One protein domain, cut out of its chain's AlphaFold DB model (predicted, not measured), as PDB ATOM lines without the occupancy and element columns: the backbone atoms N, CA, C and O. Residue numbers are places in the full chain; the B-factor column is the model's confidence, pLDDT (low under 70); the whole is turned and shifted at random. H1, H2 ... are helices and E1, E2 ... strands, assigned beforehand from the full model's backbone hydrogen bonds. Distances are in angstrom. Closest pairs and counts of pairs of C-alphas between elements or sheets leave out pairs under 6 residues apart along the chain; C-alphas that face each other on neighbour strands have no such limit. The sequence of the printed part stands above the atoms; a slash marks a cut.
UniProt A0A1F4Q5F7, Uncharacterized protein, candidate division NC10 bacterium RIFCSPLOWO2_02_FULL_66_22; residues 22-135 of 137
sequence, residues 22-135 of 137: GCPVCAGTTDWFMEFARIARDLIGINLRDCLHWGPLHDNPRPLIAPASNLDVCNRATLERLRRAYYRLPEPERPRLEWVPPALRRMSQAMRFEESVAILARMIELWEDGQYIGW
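Overview. This is residues 22 to 135 of the 137 residues of an uncharacterized protein of candidate division NC10 bacterium RIFCSPLOWO2_02_FULL_66_22 (UniProt A0A1F4Q5F7). Two helices, H3 and H4, lie side by side as a hairpin, and the longest helix, H1, crosses over one side of this pair. A small hairpin of two strands, E1 and E2, lies at the far end of the longest axis from the last residues of H3. The 114 printed residues hold H1, H2, E1, E2, H3 and H4 in that order, mostly helix; the two-strand sheet, E1 - E2, is antiparallel. The whole is compact, with a radius of gyration of the C-alphas of 14.1 A and spans of 46 by 31 by 21 A.

Along the chain. Find C-alpha 24 at (277.356, 368.981, 240.702); from there H1 runs 29.8 A to residue 44. H2 is residues 48 to 51, E1 52 to 56 and E2 63 to 67. H3, residues 76 to 88, spans 18.4 A. H4, residues 109 to 128, spans 28.8 A and ends at (295.620, 369.270, 219.432).

Arrangement. Look first at H1: its residues 34 to 41 touch H2, closest at the C-alphas of Ala 37 and Leu 48, 5.0 A. Its residues 40 to 44 touch H3, closest at C-alphas 43 and 85, 6.1 A, only just about perpendicular at 73 degrees. H1 and H4 are close but not clearly touching, 7.5 A between C-alphas 36 and 116. In the strand hairpin, N 53 and O 66 are 2.7 A apart. H3 and H4 touch at C-alphas 76 and 121, 6.5 A, a shallow tilt of 11 degrees, opposite ways. Every O i to N i+4 pair is within hydrogen-bond range in H1, H3 and H4; H2 is too short for one.

Size, cuts and confidence. The farthest C-alphas, Asp 59 and Pro 90, are 46.6 A apart. The printed part has no cut; the link from H3 to H4 is long, 20 residues. Mean pLDDT of the printed part is 71.2, with residues 48 to 73 among those under 70.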
ATOM      1  N   GLY A  22     276.270 361.731 239.773       40.16
ATOM      2  CA  GLY A  22     275.562 362.803 240.484       40.16
ATOM      3  C   GLY A  22     276.435 363.962 240.965       40.16
ATOM      4  O   GLY A  22     276.001 364.720 241.832       40.16
ATOM      5  N   CYS A  23     277.651 364.134 240.431       41.47
ATOM      6  CA  CYS A  23     278.472 365.251 240.873       41.47
ATOM      7  C   CYS A  23     277.957 366.587 240.288       41.47
ATOM      8  O   CYS A  23     277.674 366.668 239.087       41.47
ATOM      9  N   PRO A  24     277.846 367.652 241.111       37.66
ATOM     10  CA  PRO A  24     277.356 368.981 240.702       37.66
ATOM     11  C   PRO A  24     278.111 369.579 239.515       37.66
ATOM     12  O   PRO A  24     277.603 370.433 238.794       37.66
ATOM     13  N   VAL A  25     279.333 369.099 239.335       39.28
ATOM     14  CA  VAL A  25     280.227 369.384 238.233       39.28
ATOM     15  C   VAL A  25     279.646 368.891 236.900       39.28
ATOM     16  O   VAL A  25     279.431 369.708 236.019       39.28
ATOM     17  N   CYS A  26     279.274 367.614 236.756       46.00
ATOM     18  CA  CYS A  26     278.696 367.090 235.508       46.00
ATOM     19  C   CYS A  26     277.351 367.741 235.144       46.00
ATOM     20  O   CYS A  26     277.097 368.025 233.972       46.00
ATOM     21  N   ALA A  27     276.500 368.010 236.140       44.16
ATOM     22  CA  ALA A  27     275.230 368.705 235.927       44.16
ATOM     23  C   ALA A  27     275.456 370.174 235.520       44.16
ATOM     24  O   ALA A  27     274.946 370.619 234.495       44.16
ATOM     25  N   GLY A  28     276.301 370.904 236.258       50.22
ATOM     26  CA  GLY A  28     276.600 372.309 235.976       50.22
ATOM     27  C   GLY A  28     277.340 372.533 234.656       50.22
ATOM     28  O   GLY A  28     277.094 373.534 233.987       50.22
ATOM     29  N   THR A  29     278.202 371.597 234.255       55.34
ATOM     30  CA  THR A  29     278.907 371.628 232.969       55.34
ATOM     31  C   THR A  29     277.954 371.416 231.801       55.34
ATOM     32  O   THR A  29     278.080 372.109 230.796       55.34
ATOM     33  N   THR A  30     276.983 370.506 231.929       62.69
ATOM     34  CA  THR A  30     276.018 370.230 230.855       62.69
ATOM     35  C   THR A  30     275.148 371.456 230.580       62.69
ATOM     36  O   THR A  30     275.033 371.875 229.432       62.69
ATOM     37  N   ASP A  31     274.593 372.082 231.618       68.94
ATOM     38  CA  ASP A  31     273.684 373.221 231.443       68.94
ATOM     39  C   ASP A  31     274.403 374.458 230.891       68.94
ATOM     40  O   ASP A  31     273.944 375.060 229.916       68.94
ATOM     41  N   TRP A  32     275.569 374.794 231.454       76.69
ATOM     42  CA  TRP A  32     276.401 375.899 230.968       76.69
ATOM     43  C   TRP A  32     276.852 375.689 229.526       76.69
ATOM     44  O   TRP A  32     276.718 376.581 228.685       76.69
ATOM     45  N   PHE A  33     277.364 374.497 229.220       74.69
ATOM     46  CA  PHE A  33     277.867 374.206 227.888       74.69
ATOM     47  C   PHE A  33     276.744 374.258 226.854       74.69
ATOM     48  O   PHE A  33     276.926 374.808 225.770       74.69
ATOM     49  N   MET A  34     275.567 373.722 227.182       74.06
ATOM     50  CA  MET A  34     274.419 373.734 226.279       74.06
ATOM     51  C   MET A  34     273.912 375.152 226.010       74.06
ATOM     52  O   MET A  34     273.509 375.447 224.883       74.06
ATOM     53  N   GLU A  35     273.947 376.042 227.000       80.88
ATOM     54  CA  GLU A  35     273.646 377.458 226.789       80.88
ATOM     55  C   GLU A  35     274.699 378.122 225.890       80.88
ATOM     56  O   GLU A  35     274.350 378.745 224.885       80.88
ATOM     57  N   PHE A  36     275.986 377.915 226.174       83.19
ATOM     58  CA  PHE A  36     277.073 378.465 225.365       83.19
ATOM     59  C   PHE A  36     277.064 377.938 223.918       83.19
ATOM     60  O   PHE A  36     277.290 378.696 222.975       83.19
ATOM     61  N   ALA A  37     276.709 376.668 223.714       79.44
ATOM     62  CA  ALA A  37     276.527 376.060 222.398       79.44
ATOM     63  C   ALA A  37     275.395 376.715 221.596       79.44
ATOM     64  O   ALA A  37     275.540 376.913 220.388       79.44
ATOM     65  N   ARG A  38     274.290 377.099 222.250       81.88
ATOM     66  CA  ARG A  38     273.212 377.861 221.595       81.88
ATOM     67  C   ARG A  38     273.695 379.244 221.180       81.88
ATOM     68  O   ARG A  38     273.465 379.632 220.043       81.88
ATOM     69  N   ILE A  39     274.435 379.935 222.049       88.81
ATOM     70  CA  ILE A  39     275.021 381.245 221.730       88.81
ATOM     71  C   ILE A  39     275.955 381.143 220.518       88.81
ATOM     72  O   ILE A  39     275.864 381.953 219.600       88.81
ATOM     73  N   ALA A  40     276.826 380.134 220.476       86.12
ATOM     74  CA  ALA A  40     277.723 379.918 219.343       86.12
ATOM     75  C   ALA A  40     276.968 379.630 218.036       86.12
ATOM     76  O   ALA A  40     277.309 380.182 216.984       86.12
ATOM     77  N   ARG A  41     275.902 378.825 218.103       84.06
ATOM     78  CA  ARG A  41     275.033 378.554 216.956       84.06
ATOM     79  C   ARG A  41     274.368 379.831 216.459       84.06
ATOM     80  O   ARG A  41     274.391 380.092 215.261       84.06
ATOM     81  N   ASP A  42     273.813 380.625 217.360       87.56
ATOM     82  CA  ASP A  42     273.039 381.808 216.996       87.56
ATOM     83  C   ASP A  42     273.945 382.941 216.474       87.56
ATOM     84  O   ASP A  42     273.562 383.665 215.558       87.56
ATOM     85  N   LEU A  43     275.173 383.069 216.994       90.50
ATOM     86  CA  LEU A  43     276.115 384.115 216.577       90.50
ATOM     87  C   LEU A  43     276.889 383.790 215.297       90.50
ATOM     88  O   LEU A  43     277.169 384.695 214.509       90.50
ATOM     89  N   ILE A  44     277.314 382.537 215.108       89.44
ATOM     90  CA  ILE A  44     278.227 382.171 214.009       89.44
ATOM     91  C   ILE A  44     277.828 380.902 213.249       89.44
ATOM     92  O   ILE A  44     278.588 380.455 212.389       89.44
ATOM     93  N   GLY A  45     276.657 380.330 213.534       82.94
ATOM     94  CA  GLY A  45     276.126 379.162 212.826       82.94
ATOM     95  C   GLY A  45     276.801 377.839 213.182       82.94
ATOM     96  O   GLY A  45     276.636 376.869 212.448       82.94
ATOM     97  N   ILE A  46     277.574 377.781 214.274       75.44
ATOM     98  CA  ILE A  46     278.309 376.573 214.673       75.44
ATOM     99  C   ILE A  46     277.611 375.885 215.837       75.44
ATOM    100  O   ILE A  46     277.386 376.480 216.888       75.44
ATOM    101  N   ASN A  47     277.325 374.600 215.669       72.69
ATOM    102  CA  ASN A  47     276.797 373.767 216.733       72.69
ATOM    103  C   ASN A  47     277.946 373.121 217.520       72.69
ATOM    104  O   ASN A  47     278.466 372.080 217.126       72.69
ATOM    105  N   LEU A  48     278.330 373.717 218.655       68.94
ATOM    106  CA  LEU A  48     279.416 373.189 219.498       68.94
ATOM    107  C   LEU A  48     279.152 371.762 220.008       68.94
ATOM    108  O   LEU A  48     280.096 371.043 220.327       68.94
ATOM    109  N   ARG A  49     277.887 371.320 220.042       64.56
ATOM    110  CA  ARG A  49     277.525 369.935 220.373       64.56
ATOM    111  C   ARG A  49     278.038 368.934 219.340       64.56
ATOM    112  O   ARG A  49     278.330 367.805 219.701       64.56
ATOM    113  N   ASP A  50     278.158 369.336 218.081       59.19
ATOM    114  CA  ASP A  50     278.657 368.446 217.031       59.19
ATOM    115  C   ASP A  50     280.186 368.366 217.058       59.19
ATOM    116  O   ASP A  50     280.764 367.442 216.497       59.19
ATOM    117  N   CYS A  51     280.833 369.324 217.728       58.69
ATOM    118  CA  CYS A  51     282.280 369.426 217.892       58.69
ATOM    119  C   CYS A  51     282.796 368.678 219.127       58.69
ATOM    120  O   CYS A  51     283.959 368.281 219.160       58.69
ATOM    121  N   LEU A  52     281.932 368.442 220.115       58.47
ATOM    122  CA  LEU A  52     282.252 367.715 221.337       58.47
ATOM    123  C   LEU A  52     281.345 366.489 221.448       58.47
ATOM    124  O   LEU A  52     280.129 366.606 221.555       58.47
ATOM    125  N   HIS A  53     281.929 365.298 221.434       53.56
ATOM    126  CA  HIS A  53     281.226 364.076 221.770       53.56
ATOM    127  C   HIS A  53     280.910 364.063 223.267       53.56
ATOM    128  O   HIS A  53     281.806 364.150 224.105       53.56
ATOM    129  N   TRP A  54     279.623 363.931 223.580       51.75
ATOM    130  CA  TRP A  54     279.109 363.721 224.929       51.75
ATOM    131  C   TRP A  54     278.670 362.270 225.029       51.75
ATOM    132  O   TRP A  54     277.536 361.930 224.686       51.75
ATOM    133  N   GLY A  55     279.582 361.398 225.442       44.91
ATOM    134  CA  GLY A  55     279.275 359.982 225.513       44.91
ATOM    135  C   GLY A  55     280.363 359.157 226.188       44.91
ATOM    136  O   GLY A  55     281.495 359.626 226.337       44.91
ATOM    137  N   PRO A  56     280.012 357.936 226.619       40.22
ATOM    138  CA  PRO A  56     280.979 356.948 227.062       40.22
ATOM    139  C   PRO A  56     281.903 356.582 225.887       40.22
ATOM    140  O   PRO A  56     281.486 355.904 224.950       40.22
ATOM    141  N   LEU A  57     283.157 357.043 225.903       40.38
ATOM    142  CA  LEU A  57     284.187 356.497 225.012       40.38
ATOM    143  C   LEU A  57     284.593 355.131 225.568       40.38
ATOM    144  O   LEU A  57     285.104 355.092 226.682       40.38
ATOM    145  N   HIS A  58     284.384 354.055 224.802       42.47
ATOM    146  CA  HIS A  58     284.871 352.691 225.071       42.47
ATOM    147  C   HIS A  58     284.662 352.185 226.510       42.47
ATOM    148  O   HIS A  58     285.476 352.459 227.383       42.47
ATOM    149  N   ASP A  59     283.585 351.427 226.761       44.38
ATOM    150  CA  ASP A  59     283.257 350.765 228.045       44.38
ATOM    151  C   ASP A  59     283.273 351.653 229.310       44.38
ATOM    152  O   ASP A  59     283.049 351.177 230.421       44.38
ATOM    153  N   ASN A  60     283.488 352.961 229.165       36.72
ATOM    154  CA  ASN A  60     283.659 353.887 230.267       36.72
ATOM    155  C   ASN A  60     282.312 354.534 230.601       36.72
ATOM    156  O   ASN A  60     281.800 355.279 229.773       36.72
ATOM    157  N   PRO A  61     281.721 354.322 231.788       43.53
ATOM    158  CA  PRO A  61     280.355 354.750 232.114       43.53
ATOM    159  C   PRO A  61     280.165 356.275 232.243       43.53
ATOM    160  O   PRO A  61     279.167 356.727 232.803       43.53
ATOM    161  N   ARG A  62     281.115 357.097 231.776       47.84
ATOM    162  CA  ARG A  62     281.127 358.546 231.996       47.84
ATOM    163  C   ARG A  62     281.115 359.359 230.714       47.84
ATOM    164  O   ARG A  62     281.785 358.981 229.758       47.84
ATOM    165  N   PRO A  63     280.440 360.525 230.722       42.75
ATOM    166  CA  PRO A  63     280.585 361.499 229.657       42.75
ATOM    167  C   PRO A  63     282.015 362.040 229.692       42.75
ATOM    168  O   PRO A  63     282.374 362.863 230.533       42.75
ATOM    169  N   LEU A  64     282.840 361.537 228.784       47.94
ATOM    170  CA  LEU A  64     284.083 362.187 228.416       47.94
ATOM    171  C   LEU A  64     283.724 363.280 227.421       47.94
ATOM    172  O   LEU A  64     282.911 363.044 226.526       47.94
ATOM    173  N   ILE A  65     284.320 364.464 227.569       49.25
ATOM    174  CA  ILE A  65     284.284 365.436 226.483       49.25
ATOM    175  C   ILE A  65     285.353 364.990 225.499       49.25
ATOM    176  O   ILE A  65     286.499 365.436 225.549       49.25
ATOM    177  N   ALA A  66     284.983 364.033 224.653       45.91
ATOM    178  CA  ALA A  66     285.820 363.683 223.529       45.91
ATOM    179  C   ALA A  66     285.650 364.779 222.483       45.91
ATOM    180  O   ALA A  66     284.529 365.125 222.121       45.91
ATOM    181  N   PRO A  67     286.733 365.294 221.931       46.25
ATOM    182  CA  PRO A  67     286.746 365.861 220.599       46.25
ATOM    183  C   PRO A  67     286.011 364.919 219.645       46.25
ATOM    184  O   PRO A  67     286.457 363.798 219.404       46.25
ATOM    185  N   ALA A  68     284.848 365.330 219.139       50.53
ATOM    186  CA  ALA A  68     284.299 364.632 217.986       50.53
ATOM    187  C   ALA A  68     285.229 364.915 216.796       50.53
ATOM    188  O   ALA A  68     285.966 365.904 216.795       50.53
ATOM    189  N   SER A  69     285.137 364.121 215.732       45.31
ATOM    190  CA  SER A  69     285.817 364.351 214.443       45.31
ATOM    191  C   SER A  69     285.571 365.741 213.817       45.31
ATOM    192  O   SER A  69     286.111 366.040 212.762       45.31
ATOM    193  N   ASN A  70     284.769 366.599 214.452       52.59
ATOM    194  CA  ASN A  70     284.453 367.958 214.035       52.59
ATOM    195  C   ASN A  70     285.205 369.044 214.840       52.59
ATOM    196  O   ASN A  70     284.836 370.218 214.738       52.59
ATOM    197  N   LEU A  71     286.243 368.724 215.632       54.47
ATOM    198  CA  LEU A  71     287.160 369.765 216.137       54.47
ATOM    199  C   LEU A  71     287.978 370.438 215.021       54.47
ATOM    200  O   LEU A  71     288.364 371.594 215.186       54.47
ATOM    201  N   ASP A  72     288.087 369.825 213.837       56.72
ATOM    202  CA  ASP A  72     288.525 370.529 212.619       56.72
ATOM    203  C   ASP A  72     287.667 371.784 212.347       56.72
ATOM    204  O   ASP A  72     288.160 372.799 211.847       56.72
ATOM    205  N   VAL A  73     286.384 371.748 212.733       65.19
ATOM    206  CA  VAL A  73     285.432 372.861 212.608       65.19
ATOM    207  C   VAL A  73     285.472 373.788 213.832       65.19
ATOM    208  O   VAL A  73     285.362 375.008 213.682       65.19
ATOM    209  N   CYS A  74     285.657 373.256 215.044       74.19
ATOM    210  CA  CYS A  74     285.801 374.039 216.278       74.19
ATOM    211  C   CYS A  74     287.264 374.123 216.724       74.19
ATOM    212  O   CYS A  74     287.684 373.471 217.672       74.19
ATOM    213  N   ASN A  75     288.012 374.992 216.052       77.00
ATOM    214  CA  ASN A  75     289.411 375.297 216.344       77.00
ATOM    215  C   ASN A  75     289.569 376.725 216.909       77.00
ATOM    216  O   ASN A  75     288.599 377.478 217.075       77.00
ATOM    217  N   ARG A  76     290.814 377.145 217.167       81.81
ATOM    218  CA  ARG A  76     291.125 378.506 217.649       81.81
ATOM    219  C   ARG A  76     290.544 379.619 216.767       81.81
ATOM    220  O   ARG A  76     290.071 380.629 217.290       81.81
ATOM    221  N   ALA A  77     290.530 379.448 215.444       85.44
ATOM    222  CA  ALA A  77     289.975 380.452 214.534       85.44
ATOM    223  C   ALA A  77     288.451 380.584 214.688       85.44
ATOM    224  O   ALA A  77     287.913 381.694 214.622       85.44
ATOM    225  N   THR A  78     287.758 379.474 214.942       86.00
ATOM    226  CA  THR A  78     286.328 379.457 215.263       86.00
ATOM    227  C   THR A  78     286.026 380.193 216.569       86.00
ATOM    228  O   THR A  78     285.116 381.025 216.593       86.00
ATOM    229  N   LEU A  79     286.821 379.985 217.622       87.69
ATOM    230  CA  LEU A  79     286.661 380.727 218.880       87.69
ATOM    231  C   LEU A  79     286.868 382.231 218.705       87.69
ATOM    232  O   LEU A  79     286.081 383.032 219.206       87.69
ATOM    233  N   GLU A  80     287.871 382.629 217.928       90.56
ATOM    234  CA  GLU A  80     288.115 384.042 217.647       90.56
ATOM    235  C   GLU A  80     286.988 384.661 216.797       90.56
ATOM    236  O   GLU A  80     286.640 385.835 216.944       90.56
ATOM    237  N   ARG A  81     286.363 383.890 215.898       92.75
ATOM    238  CA  ARG A  81     285.151 384.331 215.183       92.75
ATOM    239  C   ARG A  81     283.971 384.509 216.137       92.75
ATOM    240  O   ARG A  81     283.287 385.526 216.031       92.75
ATOM    241  N   LEU A  82     283.762 383.575 217.065       92.00
ATOM    242  CA  LEU A  82     282.709 383.662 218.081       92.00
ATOM    243  C   LEU A  82     282.891 384.904 218.957       92.00
ATOM    244  O   LEU A  82     281.961 385.693 219.119       92.00
ATOM    245  N   ARG A  83     284.112 385.121 219.456       93.88
ATOM    246  CA  ARG A  83     284.467 386.285 220.270       93.88
ATOM    247  C   ARG A  83     284.190 387.593 219.534       93.88
ATOM    248  O   ARG A  83     283.517 388.475 220.064       93.88
ATOM    249  N   ARG A  84     284.628 387.705 218.276       95.06
ATOM    250  CA  ARG A  84     284.354 388.887 217.442       95.06
ATOM    251  C   ARG A  84     282.864 389.102 217.185       95.06
ATOM    252  O   ARG A  84     282.422 390.247 217.203       95.06
ATOM    253  N   ALA A  85     282.093 388.039 216.956       94.94
ATOM    254  CA  ALA A  85     280.648 388.142 216.766       94.94
ATOM    255  C   ALA A  85     279.942 388.643 218.037       94.94
ATOM    256  O   ALA A  85     279.107 389.537 217.954       94.94
ATOM    257  N   TYR A  86     280.343 388.139 219.206       94.56
ATOM    258  CA  TYR A  86     279.809 388.568 220.497       94.56
ATOM    259  C   TYR A  86     280.071 390.055 220.773       94.56
ATOM    260  O   TYR A  86     279.150 390.807 221.085       94.56
ATOM    261  N   TYR A  87     281.315 390.514 220.603       95.50
ATOM    262  CA  TYR A  87     281.682 391.908 220.887       95.50
ATOM    263  C   TYR A  87     281.258 392.915 219.816       95.50
ATOM    264  O   TYR A  87     281.276 394.115 220.085       95.50
ATOM    265  N   ARG A  88     280.840 392.454 218.631       96.50
ATOM    266  CA  ARG A  88     280.210 393.316 217.622       96.50
ATOM    267  C   ARG A  88     278.850 393.837 218.090       96.50
ATOM    268  O   ARG A  88     278.443 394.910 217.654       96.50
ATOM    269  N   LEU A  89     278.165 393.096 218.960       94.50
ATOM    270  CA  LEU A  89     276.884 393.512 219.517       94.50
ATOM    271  C   LEU A  89     277.081 394.560 220.631       94.50
ATOM    272  O   LEU A  89     278.015 394.432 221.444       94.50
ATOM    273  N   PRO A  90     276.192 395.568 220.716       92.62
ATOM    274  CA  PRO A  90     276.089 396.439 221.881       92.62
ATOM    275  C   PRO A  90     275.878 395.612 223.151       92.62
ATOM    276  O   PRO A  90     275.185 394.601 223.126       92.62
ATOM    277  N   GLU A  91     276.425 396.057 224.284       90.06
ATOM    278  CA  GLU A  91     276.284 395.351 225.565       90.06
ATOM    279  C   GLU A  91     274.850 394.912 225.930       90.06
ATOM    280  O   GLU A  91     274.703 393.759 226.338       90.06
ATOM    281  N   PRO A  92     273.789 395.730 225.753       90.62
ATOM    282  CA  PRO A  92     272.426 395.294 226.070       90.62
ATOM    283  C   PRO A  92     271.886 394.185 225.153       90.62
ATOM    284  O   PRO A  92     270.962 393.480 225.551       90.62
ATOM    285  N   GLU A  93     272.451 394.019 223.955       92.12
ATOM    286  CA  GLU A  93     272.027 393.031 222.953       92.12
ATOM    287  C   GLU A  93     272.869 391.749 222.993       92.12
ATOM    288  O   GLU A  93     272.547 390.767 222.324       92.12
ATOM    289  N   ARG A  94     273.958 391.734 223.771       93.25
ATOM    290  CA  ARG A  94     274.816 390.555 223.880       93.25
ATOM    291  C   ARG A  94     274.047 389.395 224.517       93.25
ATOM    292  O   ARG A  94     273.440 389.582 225.578       93.25
ATOM    293  N   PRO A  95     274.121 388.184 223.931       91.00
ATOM    294  CA  PRO A  95     273.544 386.994 224.533       91.00
ATOM    295  C   PRO A  95     274.045 386.804 225.963       91.00
ATOM    296  O   PRO A  95     275.229 386.995 226.260       91.00
ATOM    297  N   ARG A  96     273.129 386.447 226.859       90.12
ATOM    298  CA  ARG A  96     273.442 386.234 228.270       90.12
ATOM    299  C   ARG A  96     273.797 384.776 228.509       90.12
ATOM    300  O   ARG A  96     273.179 383.887 227.937       90.12
ATOM    301  N   LEU A  97     274.779 384.572 229.378       86.19
ATOM    302  CA  LEU A  97     275.100 383.289 229.985       86.19
ATOM    303  C   LEU A  97     274.496 383.277 231.391       86.19
ATOM    304  O   LEU A  97     275.050 383.861 232.339       86.19
ATOM    305  N   GLU A  98     273.304 382.704 231.508       85.00
ATOM    306  CA  GLU A  98     272.550 382.576 232.754       85.00
ATOM    307  C   GLU A  98     272.935 381.302 233.509       85.00
ATOM    308  O   GLU A  98     273.147 381.332 234.727       85.00
ATOM    309  N   TRP A  99     273.109 380.209 232.773       78.31
ATOM    310  CA  TRP A  99     273.570 378.923 233.263       78.31
ATOM    311  C   TRP A  99     275.085 378.936 233.314       78.31
ATOM    312  O   TRP A  99     275.786 378.639 232.356       78.31
ATOM    313  N   VAL A 100     275.613 379.304 234.475       69.88
ATOM    314  CA  VAL A 100     277.049 379.243 234.729       69.88
ATOM    315  C   VAL A 100     277.343 378.525 236.045       69.88
ATOM    316  O   VAL A 100     276.542 378.610 236.993       69.88
ATOM    317  N   PRO A 101     278.503 377.847 236.154       66.62
ATOM    318  CA  PRO A 101     278.965 377.286 237.413       66.62
ATOM    319  C   PRO A 101     278.928 378.330 238.543       66.62
ATOM    320  O   PRO A 101     279.148 379.519 238.284       66.62
ATOM    321  N   PRO A 102     278.691 377.925 239.808       70.06
ATOM    322  CA  PRO A 102     278.555 378.845 240.942       70.06
ATOM    323  C   PRO A 102     279.643 379.921 241.041       70.06
ATOM    324  O   PRO A 102     279.348 381.066 241.377       70.06
ATOM    325  N   ALA A 103     280.882 379.582 240.690       68.44
ATOM    326  CA  ALA A 103     282.011 380.504 240.726       68.44
ATOM    327  C   ALA A 103     281.957 381.621 239.673       68.44
ATOM    328  O   ALA A 103     282.462 382.714 239.915       68.44
ATOM    329  N   LEU A 104     281.302 381.380 238.536       70.38
ATOM    330  CA  LEU A 104     281.117 382.378 237.485       70.38
ATOM    331  C   LEU A 104     279.877 383.254 237.740       70.38
ATOM    332  O   LEU A 104     279.717 384.307 237.127       70.38
ATOM    333  N   ARG A 105     278.993 382.888 238.680       79.69
ATOM    334  CA  ARG A 105     277.761 383.658 238.956       79.69
ATOM    335  C   ARG A 105     278.034 385.078 239.447       79.69
ATOM    336  O   ARG A 105     277.236 385.972 239.191       79.69
ATOM    337  N   ARG A 106     279.154 385.309 240.134       83.06
ATOM    338  CA  ARG A 106     279.538 386.656 240.599       83.06
ATOM    339  C   ARG A 106     280.228 387.491 239.519       83.06
ATOM    340  O   ARG A 106     280.496 388.665 239.744       83.06
ATOM    341  N   MET A 107     280.517 386.895 238.364       85.56
ATOM    342  CA  MET A 107     281.165 387.570 237.248       85.56
ATOM    343  C   MET A 107     280.160 388.347 236.400       85.56
ATOM    344  O   MET A 107     278.989 387.961 236.297       85.56
ATOM    345  N   SER A 108     280.640 389.415 235.759       90.19
ATOM    346  CA  SER A 108     279.887 390.126 234.724       90.19
ATOM    347  C   SER A 108     279.602 389.207 233.531       90.19
ATOM    348  O   SER A 108     280.302 388.217 233.319       90.19
ATOM    349  N   GLN A 109     278.593 389.536 232.721       89.75
ATOM    350  CA  GLN A 109     278.250 388.745 231.530       89.75
ATOM    351  C   GLN A 109     279.427 388.617 230.554       89.75
ATOM    352  O   GLN A 109     279.727 387.519 230.092       89.75
ATOM    353  N   ALA A 110     280.155 389.712 230.324       89.69
ATOM    354  CA  ALA A 110     281.350 389.700 229.486       89.69
ATOM    355  C   ALA A 110     282.439 388.768 230.044       89.69
ATOM    356  O   ALA A 110     283.035 388.004 229.294       89.69
ATOM    357  N   MET A 111     282.667 388.774 231.362       88.88
ATOM    358  CA  MET A 111     283.631 387.868 231.995       88.88
ATOM    359  C   MET A 111     283.190 386.407 231.914       88.88
ATOM    360  O   MET A 111     284.010 385.550 231.614       88.88
ATOM    361  N   ARG A 112     281.900 386.111 232.118       87.81
ATOM    362  CA  ARG A 112     281.363 384.749 231.942       87.81
ATOM    363  C   ARG A 112     281.595 384.242 230.521       87.81
ATOM    364  O   ARG A 112     281.973 383.087 230.344       87.81
ATOM    365  N   PHE A 113     281.382 385.100 229.526       90.12
ATOM    366  CA  PHE A 113     281.627 384.773 228.127       90.12
ATOM    367  C   PHE A 113     283.112 384.510 227.853       90.12
ATOM    368  O   PHE A 113     283.447 383.476 227.282       90.12
ATOM    369  N   GLU A 114     284.004 385.391 228.305       89.94
ATOM    370  CA  GLU A 114     285.451 385.224 228.119       89.94
ATOM    371  C   GLU A 114     285.993 383.977 228.827       89.94
ATOM    372  O   GLU A 114     286.772 383.232 228.239       89.94
ATOM    373  N   GLU A 115     285.530 383.683 230.045       84.31
ATOM    374  CA  GLU A 115     285.865 382.430 230.733       84.31
ATOM    375  C   GLU A 115     285.368 381.216 229.943       84.31
ATOM    376  O   GLU A 115     286.092 380.236 229.796       84.31
ATOM    377  N   SER A 116     284.170 381.294 229.360       82.31
ATOM    378  CA  SER A 116     283.623 380.208 228.541       82.31
ATOM    379  C   SER A 116     284.458 379.950 227.283       82.31
ATOM    380  O   SER A 116     284.725 378.799 226.930       82.31
ATOM    381  N   VAL A 117     284.924 381.019 226.631       87.06
ATOM    382  CA  VAL A 117     285.856 380.938 225.497       87.06
ATOM    383  C   VAL A 117     287.202 380.365 225.938       87.06
ATOM    384  O   VAL A 117     287.738 379.503 225.247       87.06
ATOM    385  N   ALA A 118     287.744 380.801 227.078       83.12
ATOM    386  CA  ALA A 118     289.027 380.328 227.595       83.12
ATOM    387  C   ALA A 118     289.000 378.834 227.946       83.12
ATOM    388  O   ALA A 118     289.941 378.105 227.632       83.12
ATOM    389  N   ILE A 119     287.903 378.370 228.543       77.31
ATOM    390  CA  ILE A 119     287.645 376.956 228.808       77.31
ATOM    391  C   ILE A 119     287.699 376.155 227.505       77.31
ATOM    392  O   ILE A 119     288.473 375.208 227.389       77.31
ATOM    393  N   LEU A 120     286.918 376.558 226.499       78.62
ATOM    394  CA  LEU A 120     286.850 375.832 225.234       78.62
ATOM    395  C   LEU A 120     288.173 375.908 224.455       78.62
ATOM    396  O   LEU A 120     288.562 374.937 223.815       78.62
ATOM    397  N   ALA A 121     288.902 377.022 224.552       80.56
ATOM    398  CA  ALA A 121     290.239 377.152 223.981       80.56
ATOM    399  C   ALA A 121     291.203 376.142 224.602       80.56
ATOM    400  O   ALA A 121     291.922 375.462 223.874       80.56
ATOM    401  N   ARG A 122     291.167 375.990 225.930       76.31
ATOM    402  CA  ARG A 122     291.998 375.006 226.621       76.31
ATOM    403  C   ARG A 122     291.658 373.578 226.208       76.31
ATOM    404  O   ARG A 122     292.551 372.755 226.048       76.31
ATOM    405  N   MET A 123     290.376 373.292 226.015       73.19
ATOM    406  CA  MET A 123     289.920 371.995 225.526       73.19
ATOM    407  C   MET A 123     290.468 371.698 224.125       73.19
ATOM    408  O   MET A 123     290.999 370.618 223.897       73.19
ATOM    409  N   ILE A 124     290.409 372.664 223.206       74.94
ATOM    410  CA  ILE A 124     290.980 372.514 221.858       74.94
ATOM    411  C   ILE A 124     292.490 372.256 221.926       74.94
ATOM    412  O   ILE A 124     292.965 371.340 221.268       74.94
ATOM    413  N   GLU A 125     293.230 373.003 222.751       75.12
ATOM    414  CA  GLU A 125     294.681 372.815 222.920       75.12
ATOM    415  C   GLU A 125     295.041 371.409 223.396       75.12
ATOM    416  O   GLU A 125     295.882 370.747 222.799       75.12
ATOM    417  N   LEU A 126     294.380 370.941 224.458       68.12
ATOM    418  CA  LEU A 126     294.613 369.603 224.999       68.12
ATOM    419  C   LEU A 126     294.362 368.522 223.939       68.12
ATOM    420  O   LEU A 126     295.099 367.541 223.878       68.12
ATOM    421  N   TRP A 127     293.359 368.708 223.078       68.56
ATOM    422  CA  TRP A 127     293.124 367.788 221.972       68.56
ATOM    423  C   TRP A 127     294.175 367.866 220.867       68.56
ATOM    424  O   TRP A 127     294.612 366.818 220.396       68.56
ATOM    425  N   GLU A 128     294.565 369.073 220.439       70.12
ATOM    426  CA  GLU A 128     295.620 369.270 219.432       70.12
ATOM    427  C   GLU A 128     296.931 368.591 219.881       70.12
ATOM    428  O   GLU A 128     297.648 368.024 219.058       70.12
ATOM    429  N   ASP A 129     297.178 368.545 221.194       70.12
ATOM    430  CA  ASP A 129     298.298 367.840 221.829       70.12
ATOM    431  C   ASP A 129     298.080 366.313 221.985       70.12
ATOM    432  O   ASP A 129     298.896 365.613 222.592       70.12
ATOM    433  N   GLY A 130     296.980 365.766 221.455       60.09
ATOM    434  CA  GLY A 130     296.637 364.340 221.505       60.09
ATOM    435  C   GLY A 130     296.168 363.849 222.878       60.09
ATOM    436  O   GLY A 130     296.201 362.646 223.146       60.09
ATOM    437  N   GLN A 131     295.758 364.756 223.767       56.59
ATOM    438  CA  GLN A 131     295.365 364.437 225.136       56.59
ATOM    439  C   GLN A 131     293.846 364.314 225.267       56.59
ATOM    440  O   GLN A 131     293.068 365.097 224.719       56.59
ATOM    441  N   TYR A 132     293.409 363.331 226.052       55.28
ATOM    442  CA  TYR A 132     292.015 363.237 226.467       55.28
ATOM    443  C   TYR A 132     291.739 364.262 227.560       55.28
ATOM    444  O   TYR A 132     292.483 364.375 228.539       55.28
ATOM    445  N   ILE A 133     290.648 364.999 227.394       54.12
ATOM    446  CA  ILE A 133     290.227 366.025 228.338       54.12
ATOM    447  C   ILE A 133     289.295 365.366 229.343       54.12
ATOM    448  O   ILE A 133     288.256 364.810 228.981       54.12
ATOM    449  N   GLY A 134     289.644 365.460 230.617       49.44
ATOM    450  CA  GLY A 134     288.707 365.189 231.696       49.44
ATOM    451  C   GLY A 134     288.518 366.429 232.550       49.44
ATOM    452  O   GLY A 134     289.282 367.393 232.486       49.44
ATOM    453  N   TRP A 135     287.451 366.408 233.336       47.38
ATOM    454  CA  TRP A 135     287.166 367.488 234.263       47.38
ATOM    455  C   TRP A 135     288.004 367.334 235.545       47.38
ATOM    456  O   TRP A 135     288.251 366.196 235.952       47.38
TER     457      TRP A 135